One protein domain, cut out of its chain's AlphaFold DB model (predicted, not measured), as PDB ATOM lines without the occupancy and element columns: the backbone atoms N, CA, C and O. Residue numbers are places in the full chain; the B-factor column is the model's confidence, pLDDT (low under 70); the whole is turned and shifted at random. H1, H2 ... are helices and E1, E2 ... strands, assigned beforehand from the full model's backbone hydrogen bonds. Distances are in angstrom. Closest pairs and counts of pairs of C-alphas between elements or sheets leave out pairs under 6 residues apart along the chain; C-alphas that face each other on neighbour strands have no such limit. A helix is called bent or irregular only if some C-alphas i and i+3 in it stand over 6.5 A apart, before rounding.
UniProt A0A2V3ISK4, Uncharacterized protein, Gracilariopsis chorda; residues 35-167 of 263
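AT A GLANCE: This is residues 35 to 167 of the 263 residues of an uncharacterized protein of Gracilariopsis chorda (UniProt A0A2V3ISK4). A small antiparallel sheet of three strands, E2, E3 and E4, makes one end of the domain, and a loose-knit group of helices, H1, H2, H4 and H5, makes the body next to it, with the short strand pair E1 and E5 between the two. H4, the longest helix, is steeply tilted to H1, while the end of H2, the start of H4 and the end of H5 come together in one place; strand E6 and the loop of residues 154 to 167 make the end away from the sheet. The printed part has 133 residues with five named helices and six named strands, in the order H1 H2 E1 E2 E3 E4 H3 E5 H4 E6 H5, and the class is mixed, helices and strands. The sheet's order is E2, E3, E4, and E1 and E5 are antiparallel too. The whole is compact, with a radius of gyration of the C-alphas of 15.5 A and spans of 44 by 32 by 27 A.

IN THESE COORDINATES: H1 covers residues 37 to 46, 14.3 A long, with C-alpha 37 at (153.199, 196.240, 185.115). H2 follows with residues 48 to 55; it is neither bent nor irregular, but only just: C-alphas 50 and 53 are 6.4 A apart. E1 is residues 64 to 66 and E2 residues 84 to 86. E3, residues 90 to 95, measures 16.4 A, and E4, residues 99 to 104, measures 16.9 A. H3 is residues 108 to 112 and E5 residues 114 to 116. H4, residues 118 to 131, is 20.4 A long and starts at C-alpha 118, (162.623, 183.278, 188.069). E6 is residues 138 to 142, 13.5 A long, and H5 is residues 148 to 153, ending at C-alpha 153, (161.974, 185.094, 197.695).

HOW THE PARTS SIT: E2, E3 and E4 form a meander, each strand the antiparallel neighbour of the one before, and both steps are hairpins. N 84 and O 92, 3.0 A apart, are within hydrogen-bond range between E2 and E3, as are N 93 and O 101, 2.8 A apart, between E3 and E4. H1 only grazes this sheet with residues 42 to 46, and H3 only grazes it with residues 109 to 112. The closest C-alphas of E1 and E3, those of Ala 66 and Phe 93, are 7.2 A apart. E1 and E5 are antiparallel neighbours, with N 115 and O 65 at 2.7 A, within hydrogen-bond range. H1 touches H4, residues 124 to 128 of H4 alone, closest at the C-alphas of Phe 37 and Ile 128, 6.6 A, at a steep tilt of 59 degrees, opposite ways. H2 and H5 only just touch, with 3 pairs of C-alphas within 8 A, the closest those of Leu 55 and Leu 153 at 5.7 A, at a shallow tilt of 17 degrees, opposite ways. H4 and H5 are close but not clearly touching, closest at the C-alphas of Pro 119 and Leu 153, 6.1 A, and about perpendicular at 75 degrees. E6 pairs with no named strand, but its residues 138 to 139 pair in parallel with residues 166 to 167. Every O i to N i+4 pair is within hydrogen-bond range in H1, H3, H4 and H5, but 2 of 4 in H2.

THE WHOLE: The two C-alphas farthest apart in the domain, those of His 97 and Ala 162, are 45.9 A apart. The printed part has no cut. The link from E1 to E2, residues 67 to 83, is long. The mean pLDDT of the printed part is 94.9, and no printed residue is under 70.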
ATOM      1  N   PRO A  35     148.025 197.379 183.291       94.81
ATOM      2  CA  PRO A  35     148.321 198.765 183.659       94.81
ATOM      3  C   PRO A  35     149.227 198.866 184.897       94.81
ATOM      4  O   PRO A  35     149.908 199.872 185.087       94.81
ATOM      5  N   HIS A  36     149.294 197.810 185.713       96.12
ATOM      6  CA  HIS A  36     150.135 197.753 186.907       96.12
ATOM      7  C   HIS A  36     151.579 197.324 186.617       96.12
ATOM      8  O   HIS A  36     152.440 197.490 187.480       96.12
ATOM      9  N   PHE A  37     151.885 196.810 185.418       96.75
ATOM     10  CA  PHE A  37     153.199 196.240 185.115       96.75
ATOM     11  C   PHE A  37     154.343 197.249 185.289       96.75
ATOM     12  O   PHE A  37     155.301 196.981 186.017       96.75
ATOM     13  N   VAL A  38     154.253 198.409 184.629       96.75
ATOM     14  CA  VAL A  38     155.301 199.442 184.684       96.75
ATOM     15  C   VAL A  38     155.405 200.078 186.078       96.75
ATOM     16  O   VAL A  38     156.526 200.141 186.585       96.75
ATOM     17  N   PRO A  39     154.301 200.484 186.744       96.56
ATOM     18  CA  PRO A  39     154.362 200.988 188.118       96.56
ATOM     19  C   PRO A  39     155.018 200.011 189.103       96.56
ATOM     20  O   PRO A  39     155.891 200.409 189.876       96.56
ATOM     21  N   ILE A  40     154.662 198.723 189.043       97.31
ATOM     22  CA  ILE A  40     155.260 197.689 189.899       97.31
ATOM     23  C   ILE A  40     156.747 197.528 189.586       97.31
ATOM     24  O   ILE A  40     157.567 197.505 190.502       97.31
ATOM     25  N   LEU A  41     157.117 197.443 188.306       97.44
ATOM     26  CA  LEU A  41     158.517 197.324 187.909       97.44
ATOM     27  C   LEU A  41     159.351 198.511 188.408       97.44
ATOM     28  O   LEU A  41     160.444 198.299 188.933       97.44
ATOM     29  N   GLN A  42     158.838 199.736 188.278       96.75
ATOM     30  CA  GLN A  42     159.509 200.932 188.778       96.75
ATOM     31  C   GLN A  42     159.685 200.865 190.300       96.75
ATOM     32  O   GLN A  42     160.804 201.019 190.778       96.75
ATOM     33  N   SER A  43     158.634 200.511 191.048       96.12
ATOM     34  CA  SER A  43     158.712 200.354 192.508       96.12
ATOM     35  C   SER A  43     159.767 199.323 192.938       96.12
ATOM     36  O   SER A  43     160.539 199.555 193.871       96.12
ATOM     37  N   LEU A  44     159.860 198.194 192.228       96.69
ATOM     38  CA  LEU A  44     160.878 197.171 192.486       96.69
ATOM     39  C   LEU A  44     162.293 197.683 192.178       96.69
ATOM     40  O   LEU A  44     163.224 197.403 192.933       96.69
ATOM     41  N   ILE A  45     162.467 198.446 191.095       97.12
ATOM     42  CA  ILE A  45     163.743 199.089 190.746       97.12
ATOM     43  C   ILE A  45     164.143 200.119 191.804       97.12
ATOM     44  O   ILE A  45     165.316 200.184 192.175       97.12
ATOM     45  N   ASP A  46     163.200 200.893 192.328       95.88
ATOM     46  CA  ASP A  46     163.468 201.887 193.369       95.88
ATOM     47  C   ASP A  46     163.932 201.204 194.665       95.88
ATOM     48  O   ASP A  46     164.873 201.657 195.317       95.88
ATOM     49  N   LYS A  47     163.380 200.023 194.967       95.94
ATOM     50  CA  LYS A  47     163.754 199.178 196.116       95.94
ATOM     51  C   LYS A  47     164.921 198.219 195.841       95.94
ATOM     52  O   LYS A  47     165.238 197.384 196.689       95.94
ATOM     53  N   ARG A  48     165.605 198.324 194.693       96.12
ATOM     54  CA  ARG A  48     166.633 197.359 194.236       96.12
ATOM     55  C   ARG A  48     167.741 197.067 195.246       96.12
ATOM     56  O   ARG A  48     168.228 195.944 195.280       96.12
ATOM     57  N   HIS A  49     168.149 198.051 196.048       95.69
ATOM     58  CA  HIS A  49     169.229 197.880 197.026       95.69
ATOM     59  C   HIS A  49     168.816 196.980 198.195       95.69
ATOM     60  O   HIS A  49     169.649 196.246 198.713       95.69
ATOM     61  N   SER A  50     167.531 196.996 198.560       95.69
ATOM     62  CA  SER A  50     166.957 196.097 199.562       95.69
ATOM     63  C   SER A  50     166.599 194.741 198.943       95.69
ATOM     64  O   SER A  50     166.990 193.691 199.440       95.69
ATOM     65  N   LEU A  51     165.930 194.742 197.785       96.75
ATOM     66  CA  LEU A  51     165.448 193.515 197.145       96.75
ATOM     67  C   LEU A  51     166.561 192.657 196.531       96.75
ATOM     68  O   LEU A  51     166.449 191.433 196.509       96.75
ATOM     69  N   GLY A  52     167.623 193.274 196.012       96.25
ATOM     70  CA  GLY A  52     168.722 192.592 195.327       96.25
ATOM     71  C   GLY A  52     169.385 191.502 196.177       96.25
ATOM     72  O   GLY A  52     169.431 190.360 195.721       96.25
ATOM     73  N   PRO A  53     169.848 191.804 197.406       95.56
ATOM     74  CA  PRO A  53     170.396 190.805 198.326       95.56
ATOM     75  C   PRO A  53     169.436 189.655 198.656       95.56
ATOM     76  O   PRO A  53     169.879 188.526 198.838       95.56
ATOM     77  N   HIS A  54     168.125 189.905 198.696       94.69
ATOM     78  CA  HIS A  54     167.137 188.857 198.951       94.69
ATOM     79  C   HIS A  54     166.890 187.969 197.726       94.69
ATOM     80  O   HIS A  54     166.827 186.750 197.858       94.69
ATOM     81  N   LEU A  55     166.738 188.570 196.542       95.00
ATOM     82  CA  LEU A  55     166.349 187.872 195.311       95.00
ATOM     83  C   LEU A  55     167.527 187.232 194.567       95.00
ATOM     84  O   LEU A  55     167.333 186.259 193.837       95.00
ATOM     85  N   SER A  56     168.728 187.783 194.738       94.56
ATOM     86  CA  SER A  56     169.970 187.298 194.136       94.56
ATOM     87  C   SER A  56     171.133 187.451 195.133       94.56
ATOM     88  O   SER A  56     171.989 188.311 194.927       94.56
ATOM     89  N   PRO A  57     171.212 186.628 196.197       92.31
ATOM     90  CA  PRO A  57     172.237 186.771 197.239       92.31
ATOM     91  C   PRO A  57     173.682 186.747 196.722       92.31
ATOM     92  O   PRO A  57     174.563 187.335 197.321       92.31
ATOM     93  N   GLU A  58     173.938 186.099 195.586       93.62
ATOM     94  CA  GLU A  58     175.275 186.047 194.987       93.62
ATOM     95  C   GLU A  58     175.711 187.390 194.371       93.62
ATOM     96  O   GLU A  58     176.883 187.744 194.412       93.62
ATOM     97  N   THR A  59     174.785 188.138 193.759       96.00
ATOM     98  CA  THR A  59     175.118 189.359 192.998       96.00
ATOM     99  C   THR A  59     174.598 190.636 193.639       96.00
ATOM    100  O   THR A  59     175.013 191.729 193.262       96.00
ATOM    101  N   HIS A  60     173.643 190.515 194.559       96.81
ATOM    102  CA  HIS A  60     172.872 191.610 195.141       96.81
ATOM    103  C   HIS A  60     172.167 192.491 194.089       96.81
ATOM    104  O   HIS A  60     171.813 193.637 194.368       96.81
ATOM    105  N   LYS A  61     171.963 191.982 192.865       97.31
ATOM    106  CA  LYS A  61     171.304 192.702 191.766       97.31
ATOM    107  C   LYS A  61     169.936 192.116 191.446       97.31
ATOM    108  O   LYS A  61     169.680 190.921 191.611       97.31
ATOM    109  N   LEU A  62     169.063 192.961 190.908       97.38
ATOM    110  CA  LEU A  62     167.827 192.494 190.298       97.38
ATOM    111  C   LEU A  62     168.149 191.790 188.979       97.38
ATOM    112  O   LEU A  62     168.788 192.371 188.103       97.38
ATOM    113  N   GLY A  63     167.652 190.565 188.813       96.62
ATOM    114  CA  GLY A  63     167.800 189.786 187.582       96.62
ATOM    115  C   GLY A  63     166.905 190.292 186.450       96.62
ATOM    116  O   GLY A  63     166.093 189.529 185.928       96.62
ATOM    117  N   ILE A  64     167.022 191.575 186.106       97.81
ATOM    118  CA  ILE A  64     166.393 192.217 184.949       97.81
ATOM    119  C   ILE A  64     167.376 192.113 183.785       97.81
ATOM    120  O   ILE A  64     168.563 192.379 183.944       97.81
ATOM    121  N   ARG A  65     166.895 191.740 182.606       97.06
ATOM    122  CA  ARG A  65     167.721 191.620 181.402       97.06
ATOM    123  C   ARG A  65     166.978 192.143 180.187       97.06
ATOM    124  O   ARG A  65     165.758 192.059 180.131       97.06
ATOM    125  N   ALA A  66     167.713 192.597 179.193       97.38
ATOM    126  CA  ALA A  66     167.228 192.780 177.834       97.38
ATOM    127  C   ALA A  66     168.248 192.123 176.904       97.38
ATOM    128  O   ALA A  66     169.423 192.035 177.254       97.38
ATOM    129  N   ALA A  67     167.806 191.601 175.764       97.19
ATOM    130  CA  ALA A  67     168.740 191.161 174.736       97.19
ATOM    131  C   ALA A  67     169.323 192.380 174.011       97.19
ATOM    132  O   ALA A  67     168.619 193.381 173.788       97.19
ATOM    133  N   CYS A  68     170.597 192.276 173.633       97.44
ATOM    134  CA  CYS A  68     171.268 193.218 172.750       97.44
ATOM    135  C   CYS A  68     170.400 193.438 171.496       97.44
ATOM    136  O   CYS A  68     169.934 192.453 170.921       97.44
ATOM    137  N   PRO A  69     170.138 194.699 171.102       96.06
ATOM    138  CA  PRO A  69     169.257 194.999 169.974       96.06
ATOM    139  C   PRO A  69     169.862 194.623 168.616       96.06
ATOM    140  O   PRO A  69     169.118 194.567 167.643       96.06
ATOM    141  N   GLU A  70     171.172 194.360 168.549       96.88
ATOM    142  CA  GLU A  70     171.823 193.938 167.310       96.88
ATOM    143  C   GLU A  70     171.247 192.596 166.816       96.88
ATOM    144  O   GLU A  70     171.317 191.608 167.565       96.88
ATOM    145  N   PRO A  71     170.699 192.525 165.581       93.25
ATOM    146  CA  PRO A  71     169.900 191.392 165.099       93.25
ATOM    147  C   PRO A  71     170.560 190.013 165.214       93.25
ATOM    148  O   PRO A  71     169.869 189.019 165.420       93.25
ATOM    149  N   SER A  72     171.888 189.939 165.100       94.81
ATOM    150  CA  SER A  72     172.662 188.691 165.152       94.81
ATOM    151  C   SER A  72     173.273 188.384 166.525       94.81
ATOM    152  O   SER A  72     173.898 187.340 166.692       94.81
ATOM    153  N   CYS A  73     173.111 189.266 167.517       96.44
ATOM    154  CA  CYS A  73     173.791 189.143 168.804       96.44
ATOM    155  C   CYS A  73     172.998 188.305 169.814       96.44
ATOM    156  O   CYS A  73     173.463 187.275 170.293       96.44
ATOM    157  N   GLY A  74     171.814 188.781 170.213       94.69
ATOM    158  CA  GLY A  74     170.959 188.113 171.203       94.69
ATOM    159  C   GLY A  74     171.521 187.997 172.632       94.69
ATOM    160  O   GLY A  74     170.811 187.516 173.518       94.69
ATOM    161  N   LEU A  75     172.756 188.443 172.899       97.00
ATOM    162  CA  LEU A  75     173.365 188.376 174.230       97.00
ATOM    163  C   LEU A  75     172.608 189.234 175.246       97.00
ATOM    164  O   LEU A  75     172.158 190.339 174.945       97.00
ATOM    165  N   ALA A  76     172.519 188.737 176.478       96.94
ATOM    166  CA  ALA A  76     171.894 189.430 177.596       96.94
ATOM    167  C   ALA A  76     172.621 189.093 178.900       96.94
ATOM    168  O   ALA A  76     172.913 187.924 179.164       96.94
ATOM    169  N   ASP A  77     172.837 190.091 179.759       96.06
ATOM    170  CA  ASP A  77     173.305 189.857 181.125       96.06
ATOM    171  C   ASP A  77     172.191 189.179 181.934       96.06
ATOM    172  O   ASP A  77     171.241 189.807 182.398       96.06
ATOM    173  N   LYS A  78     172.290 187.856 182.087       93.81
ATOM    174  CA  LYS A  78     171.266 187.046 182.758       93.81
ATOM    175  C   LYS A  78     171.110 187.392 184.242       93.81
ATOM    176  O   LYS A  78     170.024 187.162 184.781       93.81
ATOM    177  N   LYS A  79     172.167 187.883 184.896       94.75
ATOM    178  CA  LYS A  79     172.170 188.217 186.327       94.75
ATOM    179  C   LYS A  79     171.950 189.716 186.578       94.75
ATOM    180  O   LYS A  79     171.750 190.091 187.729       94.75
ATOM    181  N   GLY A  80     171.946 190.544 185.530       96.06
ATOM    182  CA  GLY A  80     171.744 191.991 185.620       96.06
ATOM    183  C   GLY A  80     172.880 192.714 186.349       96.06
ATOM    184  O   GLY A  80     172.642 193.735 186.990       96.06
ATOM    185  N   ILE A  81     174.099 192.164 186.300       96.88
ATOM    186  CA  ILE A  81     175.275 192.669 187.023       96.88
ATOM    187  C   ILE A  81     175.628 194.087 186.566       96.88
ATOM    188  O   ILE A  81     175.899 194.950 187.402       96.88
ATOM    189  N   HIS A  82     175.567 194.327 185.256       96.81
ATOM    190  CA  HIS A  82     176.013 195.570 184.620       96.81
ATOM    191  C   HIS A  82     174.878 196.561 184.342       96.81
ATOM    192  O   HIS A  82     175.066 197.524 183.599       96.81
ATOM    193  N   ASN A  83     173.688 196.322 184.894       96.75
ATOM    194  CA  ASN A  83     172.564 197.221 184.687       96.75
ATOM    195  C   ASN A  83     172.765 198.521 185.472       96.75
ATOM    196  O   ASN A  83     173.022 198.486 186.680       96.75
ATOM    197  N   CYS A  84     172.537 199.656 184.818       96.50
ATOM    198  CA  CYS A  84     172.432 200.954 185.482       96.50
ATOM    199  C   CYS A  84     170.992 201.463 185.392       96.50
ATOM    200  O   CYS A  84     170.356 201.383 184.341       96.50
ATOM    201  N   TYR A  85     170.486 201.989 186.503       95.62
ATOM    202  CA  TYR A  85     169.120 202.491 186.625       95.62
ATOM    203  C   TYR A  85     169.179 204.007 186.761       95.62
ATOM    204  O   TYR A  85     169.787 204.509 187.704       95.62
ATOM    205  N   GLU A  86     168.584 204.720 185.812       91.62
ATOM    206  CA  GLU A  86     168.588 206.180 185.779       91.62
ATOM    207  C   GLU A  86     167.250 206.757 186.232       91.62
ATOM    208  O   GLU A  86     166.188 206.132 186.114       91.62
ATOM    209  N   GLU A  87     167.301 208.000 186.698       78.19
ATOM    210  CA  GLU A  87     166.110 208.790 186.973       78.19
ATOM    211  C   GLU A  87     165.276 208.928 185.687       78.19
ATOM    212  O   GLU A  87     165.820 209.145 184.603       78.19
ATOM    213  N   LYS A  88     163.943 208.819 185.811       78.25
ATOM    214  CA  LYS A  88     162.929 208.802 184.722       78.25
ATOM    215  C   LYS A  88     162.604 207.433 184.103       78.25
ATOM    216  O   LYS A  88     161.900 207.397 183.091       78.25
ATOM    217  N   GLY A  89     163.033 206.326 184.715       88.75
ATOM    218  CA  GLY A  89     162.638 204.980 184.280       88.75
ATOM    219  C   GLY A  89     163.411 204.495 183.053       88.75
ATOM    220  O   GLY A  89     162.864 203.797 182.201       88.75
ATOM    221  N   THR A  90     164.683 204.880 182.948       96.25
ATOM    222  CA  THR A  90     165.603 204.357 181.933       96.25
ATOM    223  C   THR A  90     166.506 203.305 182.566       96.25
ATOM    224  O   THR A  90     167.091 203.523 183.626       96.25
ATOM    225  N   ILE A  91     166.635 202.157 181.903       97.81
ATOM    226  CA  ILE A  91     167.551 201.083 182.288       97.81
ATOM    227  C   ILE A  91     168.613 200.960 181.198       97.81
ATOM    228  O   ILE A  91     168.289 200.683 180.040       97.81
ATOM    229  N   LYS A  92     169.874 201.163 181.571       98.00
ATOM    230  CA  LYS A  92     171.042 200.934 180.718       98.00
ATOM    231  C   LYS A  92     171.528 199.501 180.901       98.00
ATOM    232  O   LYS A  92     171.730 199.053 182.028       98.00
ATOM    233  N   PHE A  93     171.736 198.814 179.789       98.12
ATOM    234  CA  PHE A  93     172.313 197.477 179.696       98.12
ATOM    235  C   PHE A  93     173.646 197.541 178.954       98.12
ATOM    236  O   PHE A  93     173.894 198.487 178.206       98.12
ATOM    237  N   LEU A  94     174.475 196.510 179.115       97.88
ATOM    238  CA  LEU A  94     175.773 196.394 178.456       97.88
ATOM    239  C   LEU A  94     175.845 195.111 177.620       97.88
ATOM    240  O   LEU A  94     175.584 194.017 178.119       97.88
ATOM    241  N   CYS A  95     176.216 195.247 176.349       97.62
ATOM    242  CA  CYS A  95     176.663 194.146 175.507       97.62
ATOM    243  C   CYS A  95     178.199 194.180 175.429       97.62
ATOM    244  O   CYS A  95     178.744 195.230 175.088       97.62
ATOM    245  N   PRO A  96     178.908 193.063 175.671       96.75
ATOM    246  CA  PRO A  96     180.372 193.043 175.598       96.75
ATOM    247  C   PRO A  96     180.923 193.317 174.188       96.75
ATOM    248  O   PRO A  96     182.081 193.694 174.061       96.75
ATOM    249  N   HIS A  97     180.109 193.151 173.138       97.44
ATOM    250  CA  HIS A  97     180.520 193.382 171.746       97.44
ATOM    251  C   HIS A  97     180.013 194.706 171.161       97.44
ATOM    252  O   HIS A  97     180.689 195.303 170.335       97.44
ATOM    253  N   HIS A  98     178.831 195.168 171.585       97.81
ATOM    254  CA  HIS A  98     178.129 196.300 170.955       97.81
ATOM    255  C   HIS A  98     177.926 197.494 171.900       97.81
ATOM    256  O   HIS A  98     177.246 198.455 171.556       97.81
ATOM    257  N   GLY A  99     178.495 197.439 173.106       97.25
ATOM    258  CA  GLY A  99     178.444 198.535 174.066       97.25
ATOM    259  C   GLY A  99     177.097 198.687 174.772       97.25
ATOM    260  O   GLY A  99     176.318 197.736 174.914       97.25
ATOM    261  N   ALA A 100     176.864 199.886 175.302       97.06
ATOM    262  CA  ALA A 100     175.695 200.187 176.116       97.06
ATOM    263  C   ALA A 100     174.448 200.453 175.261       97.06
ATOM    264  O   ALA A 100     174.511 201.116 174.230       97.06
ATOM    265  N   TYR A 101     173.291 199.989 175.727       97.19
ATOM    266  CA  TYR A 101     171.991 200.251 175.108       97.19
ATOM    267  C   TYR A 101     170.913 200.418 176.178       97.19
ATOM    268  O   TYR A 101     171.104 200.036 177.333       97.19
ATOM    269  N   VAL A 102     169.772 201.006 175.809       97.06
ATOM    270  CA  VAL A 102     168.760 201.436 176.782       97.06
ATOM    271  C   VAL A 102     167.389 200.815 176.548       97.06
ATOM    272  O   VAL A 102     166.969 200.576 175.415       97.06
ATOM    273  N   VAL A 103     166.669 200.607 177.646       97.06
ATOM    274  CA  VAL A 103     165.218 200.401 177.683       97.06
ATOM    275  C   VAL A 103     164.614 201.578 178.432       97.06
ATOM    276  O   VAL A 103     165.082 201.937 179.508       97.06
ATOM    277  N   ASN A 104     163.560 202.160 177.866       96.25
ATOM    278  CA  ASN A 104     162.809 203.241 178.493       96.25
ATOM    279  C   ASN A 104     161.452 202.673 178.901       96.25
ATOM    280  O   ASN A 104     160.714 202.197 178.039       96.25
ATOM    281  N   LEU A 105     161.126 202.718 180.192       95.75
ATOM    282  CA  LEU A 105     159.890 202.152 180.729       95.75
ATOM    283  C   LEU A 105     158.621 202.879 180.256       95.75
ATOM    284  O   LEU A 105     157.530 202.333 180.382       95.75
ATOM    285  N   LYS A 106     158.749 204.073 179.660       93.88
ATOM    286  CA  LYS A 106     157.647 204.792 179.000       93.88
ATOM    287  C   LYS A 106     157.356 204.288 177.583       93.88
ATOM    288  O   LYS A 106     156.309 204.611 177.033       93.88
ATOM    289  N   SER A 107     158.268 203.526 176.975       94.94
ATOM    290  CA  SER A 107     158.078 202.942 175.645       94.94
ATOM    291  C   SER A 107     157.582 201.505 175.768       94.94
ATOM    292  O   SER A 107     158.287 200.638 176.293       94.94
ATOM    293  N   ARG A 108     156.384 201.238 175.235       92.00
ATOM    294  CA  ARG A 108     155.791 199.894 175.223       92.00
ATOM    295  C   ARG A 108     156.725 198.891 174.547       92.00
ATOM    296  O   ARG A 108     157.001 197.845 175.129       92.00
ATOM    297  N   ASP A 109     157.279 199.238 173.389       92.81
ATOM    298  CA  ASP A 109     158.166 198.358 172.618       92.81
ATOM    299  C   ASP A 109     159.455 198.030 173.374       92.81
ATOM    300  O   ASP A 109     159.931 196.894 173.369       92.81
ATOM    301  N   HIS A 110     160.009 199.005 174.101       95.00
ATOM    302  CA  HIS A 110     161.191 198.773 174.927       95.00
ATOM    303  C   HIS A 110     160.868 197.850 176.107       95.00
ATOM    304  O   HIS A 110     161.636 196.933 176.405       95.00
ATOM    305  N   VAL A 111     159.716 198.045 176.753       95.06
ATOM    306  CA  VAL A 111     159.256 197.198 177.858       95.06
ATOM    307  C   VAL A 111     159.049 195.751 177.407       95.06
ATOM    308  O   VAL A 111     159.373 194.839 178.168       95.06
ATOM    309  N   GLN A 112     158.610 195.503 176.167       93.19
ATOM    310  CA  GLN A 112     158.468 194.145 175.612       93.19
ATOM    311  C   GLN A 112     159.790 193.369 175.513       93.19
ATOM    312  O   GLN A 112     159.799 192.138 175.533       93.19
ATOM    313  N   ARG A 113     160.932 194.061 175.498       93.75
ATOM    314  CA  ARG A 113     162.260 193.430 175.431       93.75
ATOM    315  C   ARG A 113     162.777 192.944 176.781       93.75
ATOM    316  O   ARG A 113     163.732 192.167 176.825       93.75
ATOM    317  N   LEU A 114     162.176 193.396 177.881       96.38
ATOM    318  CA  LEU A 114     162.627 193.039 179.221       96.38
ATOM    319  C   LEU A 114     162.380 191.562 179.518       96.38
ATOM    320  O   LEU A 114     161.373 190.988 179.131       96.38
ATOM    321  N   GLY A 115     163.289 190.938 180.243       96.25
ATOM    322  CA  GLY A 115     163.149 189.611 180.807       96.25
ATOM    323  C   GLY A 115     163.550 189.637 182.272       96.25
ATOM    324  O   GLY A 115     164.338 190.477 182.700       96.25
ATOM    325  N   PHE A 116     163.032 188.675 183.027       97.06
ATOM    326  CA  PHE A 116     163.263 188.580 184.464       97.06
ATOM    327  C   PHE A 116     163.729 187.173 184.820       97.06
ATOM    328  O   PHE A 116     163.261 186.184 184.233       97.06
ATOM    329  N   ASN A 117     164.650 187.074 185.778       95.50
ATOM    330  CA  ASN A 117     164.971 185.803 186.410       95.50
ATOM    331  C   ASN A 117     163.744 185.256 187.162       95.50
ATOM    332  O   ASN A 117     162.746 185.946 187.372       95.50
ATOM    333  N   THR A 118     163.787 183.973 187.511       93.81
ATOM    334  CA  THR A 118     162.623 183.278 188.069       93.81
ATOM    335  C   THR A 118     162.083 183.922 189.359       93.81
ATOM    336  O   THR A 118     160.871 184.146 189.390       93.81
ATOM    337  N   PRO A 119     162.909 184.280 190.367       95.44
ATOM    338  CA  PRO A 119     162.423 184.927 191.590       95.44
ATOM    339  C   PRO A 119     161.720 186.262 191.328       95.44
ATOM    340  O   PRO A 119     160.567 186.437 191.714       95.44
ATOM    341  N   LEU A 120     162.364 187.172 190.587       96.94
ATOM    342  CA  LEU A 120     161.795 188.490 190.302       96.94
ATOM    343  C   LEU A 120     160.520 188.386 189.459       96.94
ATOM    344  O   LEU A 120     159.544 189.079 189.727       96.94
ATOM    345  N   ARG A 121     160.490 187.477 188.473       96.25
ATOM    346  CA  ARG A 121     159.289 187.224 187.664       96.25
ATOM    347  C   ARG A 121     158.116 186.748 188.519       96.25
ATOM    348  O   ARG A 121     156.985 187.139 188.245       96.25
ATOM    349  N   ASN A 122     158.375 185.876 189.493       95.75
ATOM    350  CA  ASN A 122     157.348 185.370 190.398       95.75
ATOM    351  C   ASN A 122     156.779 186.506 191.259       95.75
ATOM    352  O   ASN A 122     155.572 186.730 191.243       95.75
ATOM    353  N   LEU A 123     157.655 187.291 191.898       96.94
ATOM    354  CA  LEU A 123     157.260 188.450 192.701       96.94
ATOM    355  C   LEU A 123     156.440 189.465 191.887       96.94
ATOM    356  O   LEU A 123     155.375 189.882 192.328       96.94
ATOM    357  N   MET A 124     156.880 189.807 190.670       96.94
ATOM    358  CA  MET A 124     156.148 190.729 189.793       96.94
ATOM    359  C   MET A 124     154.731 190.247 189.476       96.94
ATOM    360  O   MET A 124     153.794 191.033 189.550       96.94
ATOM    361  N   ARG A 125     154.559 188.968 189.120       96.31
ATOM    362  CA  ARG A 125     153.233 188.409 188.805       96.31
ATOM    363  C   ARG A 125     152.299 188.473 190.001       96.31
ATOM    364  O   ARG A 125     151.138 188.820 189.845       96.31
ATOM    365  N   ILE A 126     152.828 188.182 191.180       96.62
ATOM    366  CA  ILE A 126     152.066 188.158 192.426       96.62
ATOM    367  C   ILE A 126     151.639 189.561 192.818       96.62
ATOM    368  O   ILE A 126     150.469 189.761 193.124       96.62
ATOM    369  N   LEU A 127     152.527 190.549 192.691       97.31
ATOM    370  CA  LEU A 127     152.167 191.951 192.873       97.31
ATOM    371  C   LEU A 127     151.111 192.404 191.857       97.31
ATOM    372  O   LEU A 127     150.160 193.061 192.252       97.31
ATOM    373  N   ILE A 128     151.222 192.016 190.579       96.62
ATOM    374  CA  ILE A 128     150.212 192.351 189.559       96.62
ATOM    375  C   ILE A 128     148.848 191.756 189.928       96.62
ATOM    376  O   ILE A 128     147.860 192.481 189.936       96.62
ATOM    377  N   CYS A 129     148.794 190.467 190.275       96.31
ATOM    378  CA  CYS A 129     147.560 189.814 190.716       96.31
ATOM    379  C   CYS A 129     146.987 190.451 191.988       96.31
ATOM    380  O   CYS A 129     145.777 190.591 192.093       96.31
ATOM    381  N   SER A 130     147.842 190.881 192.922       95.44
ATOM    382  CA  SER A 130     147.410 191.521 194.178       95.44
ATOM    383  C   SER A 130     146.761 192.891 193.962       95.44
ATOM    384  O   SER A 130     146.047 193.374 194.834       95.44
ATOM    385  N   GLN A 131     147.029 193.542 192.824       94.75
ATOM    386  CA  GLN A 131     146.416 194.823 192.453       94.75
ATOM    387  C   GLN A 131     145.118 194.658 191.652       94.75
ATOM    388  O   GLN A 131     144.375 195.623 191.486       94.75
ATOM    389  N   ASP A 132     144.835 193.458 191.145       92.12
ATOM    390  CA  ASP A 132     143.648 193.199 190.340       92.12
ATOM    391  C   ASP A 132     142.466 192.807 191.231       92.12
ATOM    392  O   ASP A 132     142.311 191.657 191.636       92.12
ATOM    393  N   THR A 133     141.604 193.781 191.510       89.00
ATOM    394  CA  THR A 133     140.386 193.595 192.310       89.00
ATOM    395  C   THR A 133     139.220 193.004 191.517       89.00
ATOM    396  O   THR A 133     138.180 192.699 192.097       89.00
ATOM    397  N   SER A 134     139.365 192.833 190.198       91.69
ATOM    398  CA  SER A 134     138.296 192.337 189.326       91.69
ATOM    399  C   SER A 134     138.250 190.811 189.227       91.69
ATOM    400  O   SER A 134     137.274 190.256 188.719       91.69
ATOM    401  N   ARG A 135     139.298 190.119 189.691       91.12
ATOM    402  CA  ARG A 135     139.465 188.668 189.544       91.12
ATOM    403  C   ARG A 135     139.976 188.034 190.828       91.12
ATOM    404  O   ARG A 135     140.821 188.584 191.522       91.12
ATOM    405  N   SER A 136     139.513 186.815 191.097       91.75
ATOM    406  CA  SER A 136     140.140 185.943 192.091       91.75
ATOM    407  C   SER A 136     141.261 185.152 191.431       91.75
ATOM    408  O   SER A 136     141.024 184.388 190.495       91.75
ATOM    409  N   TRP A 137     142.486 185.343 191.910       95.38
ATOM    410  CA  TRP A 137     143.666 184.721 191.330       95.38
ATOM    411  C   TRP A 137     144.082 183.469 192.100       95.38
ATOM    412  O   TRP A 137     144.353 183.515 193.301       95.38
ATOM    413  N   LEU A 138     144.195 182.361 191.368       94.75
ATOM    414  CA  LEU A 138     144.800 181.118 191.830       94.75
ATOM    415  C   LEU A 138     145.998 180.800 190.939       94.75
ATOM    416  O   LEU A 138     145.891 180.773 189.713       94.75
ATOM    417  N   MET A 139     147.150 180.557 191.554       94.31
ATOM    418  CA  MET A 139     148.379 180.183 190.864       94.31
ATOM    419  C   MET A 139     148.735 178.734 191.183       94.31
ATOM    420  O   MET A 139     148.856 178.366 192.344       94.31
ATOM    421  N   CYS A 140     148.948 177.918 190.153       92.62
ATOM    422  CA  CYS A 140     149.441 176.551 190.309       92.62
ATOM    423  C   CYS A 140     150.912 176.477 189.878       92.62
ATOM    424  O   CYS A 140     151.266 176.910 188.779       92.62
ATOM    425  N   THR A 141     151.779 175.954 190.745       92.06
ATOM    426  CA  THR A 141     153.210 175.744 190.468       92.06
ATOM    427  C   THR A 141     153.694 174.445 191.109       92.06
ATOM    428  O   THR A 141     152.974 173.834 191.887       92.06
ATOM    429  N   GLY A 142     154.904 173.987 190.795       91.50
ATOM    430  CA  GLY A 142     155.488 172.822 191.459       91.50
ATOM    431  C   GLY A 142     155.858 173.113 192.918       91.50
ATOM    432  O   GLY A 142     156.263 174.221 193.268       91.50
ATOM    433  N   SER A 143     155.756 172.099 193.774       92.19
ATOM    434  CA  SER A 143     156.197 172.139 195.182       92.19
ATOM    435  C   SER A 143     157.694 172.398 195.381       92.19
ATOM    436  O   SER A 143     158.108 172.728 196.484       92.19
ATOM    437  N   ASP A 144     158.504 172.363 194.323       88.94
ATOM    438  CA  ASP A 144     159.891 172.828 194.332       88.94
ATOM    439  C   ASP A 144     160.018 174.349 194.520       88.94
ATOM    440  O   ASP A 144     161.098 174.836 194.845       88.94
ATOM    441  N   TYR A 145     158.920 175.086 194.353       92.00
ATOM    442  CA  TYR A 145     158.811 176.497 194.717       92.00
ATOM    443  C   TYR A 145     158.266 176.707 196.133       92.00
ATOM    444  O   TYR A 145     158.297 177.835 196.610       92.00
ATOM    445  N   ALA A 146     157.753 175.670 196.803       92.38
ATOM    446  CA  ALA A 146     157.104 175.796 198.105       92.38
ATOM    447  C   ALA A 146     158.108 175.994 199.256       92.38
ATOM    448  O   ALA A 146     159.330 175.977 199.081       92.38
ATOM    449  N   GLY A 147     157.566 176.165 200.464       92.25
ATOM    450  CA  GLY A 147     158.349 176.274 201.689       92.25
ATOM    451  C   GLY A 147     159.336 177.437 201.635       92.25
ATOM    452  O   GLY A 147     159.005 178.528 201.173       92.25
ATOM    453  N   PHE A 148     160.569 177.191 202.082       92.50
ATOM    454  CA  PHE A 148     161.564 178.245 202.275       92.50
ATOM    455  C   PHE A 148     161.866 179.054 201.004       92.50
ATOM    456  O   PHE A 148     162.158 180.244 201.102       92.50
ATOM    457  N   TYR A 149     161.751 178.451 199.814       92.88
ATOM    458  CA  TYR A 149     161.933 179.178 198.558       92.88
ATOM    459  C   TYR A 149     160.913 180.319 198.426       92.88
ATOM    460  O   TYR A 149     161.313 181.478 198.284       92.88
ATOM    461  N   GLN A 150     159.610 180.021 198.514       93.56
ATOM    462  CA  GLN A 150     158.573 181.051 198.412       93.56
ATOM    463  C   GLN A 150     158.623 182.019 199.595       93.56
ATOM    464  O   GLN A 150     158.473 183.224 199.399       93.56
ATOM    465  N   GLU A 151     158.873 181.513 200.805       93.38
ATOM    466  CA  GLU A 151     158.966 182.347 202.006       93.38
ATOM    467  C   GLU A 151     160.033 183.437 201.856       93.38
ATOM    468  O   GLU A 151     159.770 184.621 202.076       93.38
ATOM    469  N   GLN A 152     161.238 183.060 201.417       92.69
ATOM    470  CA  GLN A 152     162.377 183.975 201.327       92.69
ATOM    471  C   GLN A 152     162.331 184.902 200.115       92.69
ATOM    472  O   GLN A 152     162.775 186.051 200.198       92.69
ATOM    473  N   LEU A 153     161.871 184.393 198.975       94.06
ATOM    474  CA  LEU A 153     161.974 185.094 197.695       94.06
ATOM    475  C   LEU A 153     160.690 185.825 197.316       94.06
ATOM    476  O   LEU A 153     160.664 186.514 196.296       94.06
ATOM    477  N   MET A 154     159.628 185.664 198.107       94.56
ATOM    478  CA  MET A 154     158.334 186.243 197.798       94.56
ATOM    479  C   MET A 154     157.548 186.668 199.043       94.56
ATOM    480  O   MET A 154     157.358 187.868 199.193       94.56
ATOM    481  N   TRP A 155     157.116 185.761 199.937       95.38
ATOM    482  CA  TRP A 155     156.148 186.100 201.005       95.38
ATOM    483  C   TRP A 155     156.644 187.219 201.910       95.38
ATOM    484  O   TRP A 155     155.947 188.212 202.092       95.38
ATOM    485  N   ARG A 156     157.884 187.115 202.397       94.25
ATOM    486  CA  ARG A 156     158.473 188.145 203.266       94.25
ATOM    487  C   ARG A 156     158.699 189.500 202.586       94.25
ATOM    488  O   ARG A 156     159.019 190.467 203.263       94.25
ATOM    489  N   LEU A 157     158.650 189.543 201.252       95.12
ATOM    490  CA  LEU A 157     158.893 190.747 200.453       95.12
ATOM    491  C   LEU A 157     157.589 191.470 200.093       95.12
ATOM    492  O   LEU A 157     157.641 192.548 199.501       95.12
ATOM    493  N   LEU A 158     156.433 190.879 200.407       95.19
ATOM    494  CA  LEU A 158     155.133 191.496 200.183       95.19
ATOM    495  C   LEU A 158     154.789 192.442 201.332       95.19
ATOM    496  O   LEU A 158     154.840 192.064 202.498       95.19
ATOM    497  N   GLU A 159     154.370 193.658 200.989       92.56
ATOM    498  CA  GLU A 159     153.856 194.628 201.964       92.56
ATOM    499  C   GLU A 159     152.457 194.241 202.457       92.56
ATOM    500  O   GLU A 159     152.126 194.434 203.624       92.56
ATOM    501  N   THR A 160     151.652 193.635 201.580       93.06
ATOM    502  CA  THR A 160     150.289 193.179 201.870       93.06
ATOM    503  C   THR A 160     150.103 191.697 201.511       93.06
ATOM    504  O   THR A 160     149.380 191.374 200.568       93.06
ATOM    505  N   PRO A 161     150.708 190.745 202.257       93.94
ATOM    506  CA  PRO A 161     150.607 189.311 201.953       93.94
ATOM    507  C   PRO A 161     149.167 188.792 201.831       93.94
ATOM    508  O   PRO A 161     148.900 187.905 201.030       93.94
ATOM    509  N   ALA A 162     148.227 189.378 202.580       92.19
ATOM    510  CA  ALA A 162     146.810 189.014 202.546       92.19
ATOM    511  C   ALA A 162     146.109 189.314 201.203       92.19
ATOM    512  O   ALA A 162     145.040 188.773 200.950       92.19
ATOM    513  N   GLN A 163     146.690 190.172 200.357       92.38
ATOM    514  CA  GLN A 163     146.173 190.482 199.017       92.38
ATOM    515  C   GLN A 163     146.773 189.580 197.930       92.38
ATOM    516  O   GLN A 163     146.378 189.672 196.769       92.38
ATOM    517  N   ALA A 164     147.733 188.721 198.279       94.69
ATOM    518  CA  ALA A 164     148.374 187.845 197.316       94.69
ATOM    519  C   ALA A 164     147.411 186.762 196.795       94.69
ATOM    520  O   ALA A 164     146.553 186.286 197.542       94.69
ATOM    521  N   PRO A 165     147.578 186.308 195.536       95.31
ATOM    522  CA  PRO A 165     146.871 185.141 195.026       95.31
ATOM    523  C   PRO A 165     147.117 183.894 195.881       95.31
ATOM    524  O   PRO A 165     148.216 183.685 196.402       95.31
ATOM    525  N   LEU A 166     146.120 183.007 195.928       93.56
ATOM    526  CA  LEU A 166     146.308 181.671 196.485       93.56
ATOM    527  C   LEU A 166     147.269 180.882 195.592       93.56
ATOM    528  O   LEU A 166     147.104 180.845 194.370       93.56
ATOM    529  N   ILE A 167     148.251 180.218 196.201       94.00
ATOM    530  CA  ILE A 167     149.217 179.385 195.484       94.00
ATOM    531  C   ILE A 167     148.989 177.921 195.848       94.00
ATOM    532  O   ILE A 167     149.099 177.540 197.011       94.00
TER     533      ILE A 167